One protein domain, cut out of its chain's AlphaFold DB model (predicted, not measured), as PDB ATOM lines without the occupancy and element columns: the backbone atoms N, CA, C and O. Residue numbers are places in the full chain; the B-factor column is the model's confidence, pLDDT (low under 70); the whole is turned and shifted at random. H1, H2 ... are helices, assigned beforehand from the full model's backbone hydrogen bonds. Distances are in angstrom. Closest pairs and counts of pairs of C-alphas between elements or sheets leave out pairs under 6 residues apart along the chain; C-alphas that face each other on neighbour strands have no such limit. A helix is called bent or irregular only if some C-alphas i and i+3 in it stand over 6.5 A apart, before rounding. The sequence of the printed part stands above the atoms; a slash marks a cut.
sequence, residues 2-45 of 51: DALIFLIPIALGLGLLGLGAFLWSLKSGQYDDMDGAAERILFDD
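Overview. This is residues 2 to 45 of the 51 residues of a protein of Parvibaculum sp (UniProt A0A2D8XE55). A long helix, H1, leads through a short link into a shorter helix, H2, and together they make a wide, open V with nothing packed in its angle. The printed part has 44 residues with two named helices, H1 then H2, and no named strand: all helix. It is extended, with a radius of gyration of the C-alphas of 18.3 A, and a rod in outline, spanning 59 by 21 by 8 A.

Arrangement. Start with H1, residues 2 to 27, and go on through the short link of 6 residues to H2, residues 34 to 45; the two helices are apart. Along the backbone, 20 of 22 O i to N i+4 pairs in H1 and 6 of 8 in H2 are within hydrogen-bond range.

Along the chain. Find C-alpha 2 at (26.136, 46.493, -37.333); from there H1 runs 38.5 A to C-alpha 27 at (10.523, 25.388, -9.114). H2 runs 18.6 A from Met 34 to C-alpha 45 at (28.046, 0.014, -0.854); it is irregular, with C-alphas 42 and 45 7.3 A apart.

Size, cuts and confidence. Look at the C-alphas of Asp 2 and Asp 45, the two farthest apart, at 59.1 A. Residues 2 to 45 stand free, and the printed part has no cut. The model's mean pLDDT over the printed part is 88.8, and residues 44 to 45 are under 70.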
ATOM      1  N   ASP A   2      27.228  47.379 -36.883       89.19
ATOM      2  CA  ASP A   2      26.136  46.493 -37.333       89.19
ATOM      3  C   ASP A   2      26.074  45.135 -36.622       89.19
ATOM      4  O   ASP A   2      24.994  44.634 -36.334       89.19
ATOM      5  N   ALA A   3      27.219  44.556 -36.253       92.00
ATOM      6  CA  ALA A   3      27.235  43.291 -35.515       92.00
ATOM      7  C   ALA A   3      26.603  43.416 -34.116       92.00
ATOM      8  O   ALA A   3      25.935  42.495 -33.655       92.00
ATOM      9  N   LEU A   4      26.763  44.566 -33.447       95.44
ATOM     10  CA  LEU A   4      26.216  44.780 -32.103       95.44
ATOM     11  C   LEU A   4      24.682  44.799 -32.099       95.44
ATOM     12  O   LEU A   4      24.086  44.360 -31.121       95.44
ATOM     13  N   ILE A   5      24.049  45.226 -33.200       96.38
ATOM     14  CA  ILE A   5      22.586  45.196 -33.365       96.38
ATOM     15  C   ILE A   5      22.033  43.772 -33.259       96.38
ATOM     16  O   ILE A   5      20.930  43.592 -32.756       96.38
ATOM     17  N   PHE A   6      22.798  42.764 -33.680       96.19
ATOM     18  CA  PHE A   6      22.400  41.362 -33.560       96.19
ATOM     19  C   PHE A   6      22.901  40.731 -32.261       96.19
ATOM     20  O   PHE A   6      22.162  40.014 -31.591       96.19
ATOM     21  N   LEU A   7      24.142  41.023 -31.869       97.50
ATOM     22  CA  LEU A   7      24.763  40.414 -30.695       97.50
ATOM     23  C   LEU A   7      24.101  40.840 -29.381       97.50
ATOM     24  O   LEU A   7      23.987  40.011 -28.485       97.50
ATOM     25  N   ILE A   8      23.634  42.087 -29.258       97.00
ATOM     26  CA  ILE A   8      22.981  42.564 -28.029       97.00
ATOM     27  C   ILE A   8      21.658  41.814 -27.775       97.00
ATOM     28  O   ILE A   8      21.526  41.226 -26.700       97.00
ATOM     29  N   PRO A   9      20.700  41.745 -28.723       97.81
ATOM     30  CA  PRO A   9      19.485  40.952 -28.536       97.81
ATOM     31  C   PRO A   9      19.757  39.468 -28.303       97.81
ATOM     32  O   PRO A   9      19.102  38.864 -27.459       97.81
ATOM     33  N   ILE A  10      20.732  38.882 -29.008       98.19
ATOM     34  CA  ILE A  10      21.102  37.471 -28.822       98.19
ATOM     35  C   ILE A  10      21.637  37.243 -27.405       98.19
ATOM     36  O   ILE A  10      21.180  36.329 -26.725       98.19
ATOM     37  N   ALA A  11      22.559  38.083 -26.931       98.19
ATOM     38  CA  ALA A  11      23.120  37.963 -25.590       98.19
ATOM     39  C   ALA A  11      22.048  38.135 -24.503       98.19
ATOM     40  O   ALA A  11      21.996  37.345 -23.562       98.19
ATOM     41  N   LEU A  12      21.154  39.119 -24.655       98.56
ATOM     42  CA  LEU A  12      20.023  39.313 -23.744       98.56
ATOM     43  C   LEU A  12      19.064  38.116 -23.769       98.56
ATOM     44  O   LEU A  12      18.650  37.647 -22.713       98.56
ATOM     45  N   GLY A  13      18.753  37.588 -24.955       98.62
ATOM     46  CA  GLY A  13      17.919  36.399 -25.121       98.62
ATOM     47  C   GLY A  13      18.523  35.169 -24.446       98.62
ATOM     48  O   GLY A  13      17.832  34.484 -23.699       98.62
ATOM     49  N   LEU A  14      19.819  34.922 -24.635       98.62
ATOM     50  CA  LEU A  14      20.537  33.834 -23.967       98.62
ATOM     51  C   LEU A  14      20.563  34.012 -22.444       98.62
ATOM     52  O   LEU A  14      20.353  33.043 -21.717       98.62
ATOM     53  N   GLY A  15      20.754  35.240 -21.955       98.50
ATOM     54  CA  GLY A  15      20.689  35.548 -20.526       98.50
ATOM     55  C   GLY A  15      19.308  35.267 -19.927       98.50
ATOM     56  O   GLY A  15      19.203  34.614 -18.891       98.50
ATOM     57  N   LEU A  16      18.240  35.697 -20.607       98.69
ATOM     58  CA  LEU A  16      16.861  35.428 -20.194       98.69
ATOM     59  C   LEU A  16      16.514  33.939 -20.255       98.69
ATOM     60  O   LEU A  16      15.858  33.439 -19.346       98.69
ATOM     61  N   LEU A  17      16.971  33.224 -21.286       98.62
ATOM     62  CA  LEU A  17      16.802  31.774 -21.395       98.62
ATOM     63  C   LEU A  17      17.495  31.047 -20.240       98.62
ATOM     64  O   LEU A  17      16.878  30.190 -19.611       98.62
ATOM     65  N   GLY A  18      18.739  31.416 -19.924       98.25
ATOM     66  CA  GLY A  18      19.475  30.848 -18.795       98.25
ATOM     67  C   GLY A  18      18.785  31.114 -17.458       98.25
ATOM     68  O   GLY A  18      18.575  30.188 -16.677       98.25
ATOM     69  N   LEU A  19      18.355  32.356 -17.220       98.12
ATOM     70  CA  LEU A  19      17.615  32.720 -16.010       98.12
ATOM     71  C   LEU A  19      16.274  31.977 -15.914       98.12
ATOM     72  O   LEU A  19      15.930  31.463 -14.854       98.12
ATOM     73  N   GLY A  20      15.526  31.887 -17.014       98.06
ATOM     74  CA  GLY A  20      14.254  31.168 -17.065       98.06
ATOM     75  C   GLY A  20      14.418  29.674 -16.789       98.06
ATOM     76  O   GLY A  20      13.673  29.118 -15.986       98.06
ATOM     77  N   ALA A  21      15.425  29.040 -17.395       97.19
ATOM     78  CA  ALA A  21      15.757  27.642 -17.143       97.19
ATOM     79  C   ALA A  21      16.169  27.408 -15.682       97.19
ATOM     80  O   ALA A  21      15.710  26.450 -15.062       97.19
ATOM     81  N   PHE A  22      16.972  28.309 -15.110       95.31
ATOM     82  CA  PHE A  22      17.385  28.251 -13.709       95.31
ATOM     83  C   PHE A  22      16.190  28.346 -12.750       95.31
ATOM     84  O   PHE A  22      16.015  27.491 -11.885       95.31
ATOM     85  N   LEU A  23      15.311  29.336 -12.939       96.19
ATOM     86  CA  LEU A  23      14.108  29.493 -12.116       96.19
ATOM     87  C   LEU A  23      13.138  28.314 -12.274       96.19
ATOM     88  O   LEU A  23      12.506  27.898 -11.301       96.19
ATOM     89  N   TRP A  24      13.022  27.753 -13.481       95.44
ATOM     90  CA  TRP A  24      12.235  26.544 -13.718       95.44
ATOM     91  C   TRP A  24      12.814  25.329 -12.986       95.44
ATOM     92  O   TRP A  24      12.053  24.605 -12.346       95.44
ATOM     93  N   SER A  25      14.139  25.143 -13.009       93.69
ATOM     94  CA  SER A  25      14.818  24.057 -12.291       93.69
ATOM     95  C   SER A  25      14.600  24.165 -10.776       93.69
ATOM     96  O   SER A  25      14.194  23.183 -10.153       93.69
ATOM     97  N   LEU A  26      14.707  25.372 -10.199       90.62
ATOM     98  CA  LEU A  26      14.361  25.616  -8.792       90.62
ATOM     99  C   LEU A  26      12.903  25.250  -8.483       90.62
ATOM    100  O   LEU A  26      12.634  24.520  -7.534       90.62
ATOM    101  N   LYS A  27      11.948  25.704  -9.306       91.00
ATOM    102  CA  LYS A  27      10.523  25.388  -9.114       91.00
ATOM    103  C   LYS A  27      10.218  23.895  -9.276       91.00
ATOM    104  O   LYS A  27       9.254  23.406  -8.695       91.00
ATOM    105  N   SER A  28      10.991  23.182 -10.090       90.50
ATOM    106  CA  SER A  28      10.786  21.756 -10.348       90.50
ATOM    107  C   SER A  28      11.197  20.845  -9.184       90.50
ATOM    108  O   SER A  28      11.013  19.637  -9.291       90.50
ATOM    109  N   GLY A  29      11.741  21.400  -8.092       81.56
ATOM    110  CA  GLY A  29      12.140  20.629  -6.910       81.56
ATOM    111  C   GLY A  29      13.363  19.740  -7.146       81.56
ATOM    112  O   GLY A  29      13.664  18.878  -6.331       81.56
ATOM    113  N   GLN A  30      14.099  19.940  -8.250       80.19
ATOM    114  CA  GLN A  30      15.312  19.167  -8.563       80.19
ATOM    115  C   GLN A  30      16.402  19.302  -7.492       80.19
ATOM    116  O   GLN A  30      17.234  18.412  -7.352       80.19
ATOM    117  N   TYR A  31      16.392  20.407  -6.747       79.81
ATOM    118  CA  TYR A  31      17.357  20.679  -5.686       79.81
ATOM    119  C   TYR A  31      16.917  20.141  -4.312       79.81
ATOM    120  O   TYR A  31      17.733  20.126  -3.396       79.81
ATOM    121  N   ASP A  32      15.672  19.673  -4.164       79.62
ATOM    122  CA  ASP A  32      15.123  19.247  -2.867       79.62
ATOM    123  C   ASP A  32      15.647  17.869  -2.422       79.62
ATOM    124  O   ASP A  32      15.699  17.588  -1.230       79.62
ATOM    125  N   ASP A  33      16.065  17.011  -3.362       78.94
ATOM    126  CA  ASP A  33      16.621  15.670  -3.080       78.94
ATOM    127  C   ASP A  33      18.147  15.602  -3.298       78.94
ATOM    128  O   ASP A  33      18.719  14.535  -3.528       78.94
ATOM    129  N   MET A  34      18.844  16.742  -3.240       72.75
ATOM    130  CA  MET A  34      20.312  16.739  -3.298       72.75
ATOM    131  C   MET A  34      20.935  16.123  -2.043       72.75
ATOM    132  O   MET A  34      21.916  15.387  -2.149       72.75
ATOM    133  N   ASP A  35      20.335  16.368  -0.877       76.25
ATOM    134  CA  ASP A  35      20.802  15.816   0.397       76.25
ATOM    135  C   ASP A  35      20.598  14.293   0.453       76.25
ATOM    136  O   ASP A  35      21.516  13.555   0.808       76.25
ATOM    137  N   GLY A  36      19.441  13.797  -0.003       78.81
ATOM    138  CA  GLY A  36      19.160  12.361  -0.086       78.81
ATOM    139  C   GLY A  36      20.050  11.633  -1.099       78.81
ATOM    140  O   GLY A  36      20.452  10.494  -0.867       78.81
ATOM    141  N   ALA A  37      20.423  12.281  -2.207       79.50
ATOM    142  CA  ALA A  37      21.397  11.730  -3.149       79.50
ATOM    143  C   ALA A  37      22.805  11.597  -2.535       79.50
ATOM    144  O   ALA A  37      23.477  10.592  -2.767       79.50
ATOM    145  N   ALA A  38      23.233  12.580  -1.736       80.81
ATOM    146  CA  ALA A  38      24.510  12.551  -1.022       80.81
ATOM    147  C   ALA A  38      24.524  11.549   0.148       80.81
ATOM    148  O   ALA A  38      25.567  10.991   0.477       80.81
ATOM    149  N   GLU A  39      23.374  11.285   0.765       81.81
ATOM    150  CA  GLU A  39      23.246  10.240   1.777       81.81
ATOM    151  C   GLU A  39      23.323   8.842   1.142       81.81
ATOM    152  O   GLU A  39      24.067   7.984   1.610       81.81
ATOM    153  N   ARG A  40      22.637   8.631   0.009       79.12
ATOM    154  CA  ARG A  40      22.650   7.350  -0.718       79.12
ATOM    155  C   ARG A  40      24.049   6.928  -1.160       79.12
ATOM    156  O   ARG A  40      24.381   5.767  -0.991       79.12
ATOM    157  N   ILE A  41      24.897   7.842  -1.638       78.81
ATOM    158  CA  ILE A  41      26.268   7.491  -2.067       78.81
ATOM    159  C   ILE A  41      27.167   7.001  -0.919       78.81
ATOM    160  O   ILE A  41      28.138   6.296  -1.174       78.81
ATOM    161  N   LEU A  42      26.862   7.350   0.336       78.31
ATOM    162  CA  LEU A  42      27.611   6.860   1.498       78.31
ATOM    163  C   LEU A  42      27.172   5.456   1.933       78.31
ATOM    164  O   LEU A  42      27.961   4.752   2.555       78.31
ATOM    165  N   PHE A  43      25.933   5.064   1.623       75.19
ATOM    166  CA  PHE A  43      25.325   3.807   2.068       75.19
ATOM    167  C   PHE A  43      25.083   2.788   0.936       75.19
ATOM    168  O   PHE A  43      24.753   1.639   1.226       75.19
ATOM    169  N   ASP A  44      25.255   3.168  -0.338       66.25
ATOM    170  CA  ASP A  44      24.999   2.307  -1.511       66.25
ATOM    171  C   ASP A  44      25.904   1.057  -1.539       66.25
ATOM    172  O   ASP A  44      25.505   0.012  -2.053       66.25
ATOM    173  N   ASP A  45      27.087   1.126  -0.919       64.12
ATOM    174  CA  ASP A  45      28.046   0.014  -0.854       64.12
ATOM    175  C   ASP A  45      27.678  -1.070   0.188       64.12
ATOM    176  O   ASP A  45      28.218  -2.178   0.136       64.12
TER     177      ASP A  45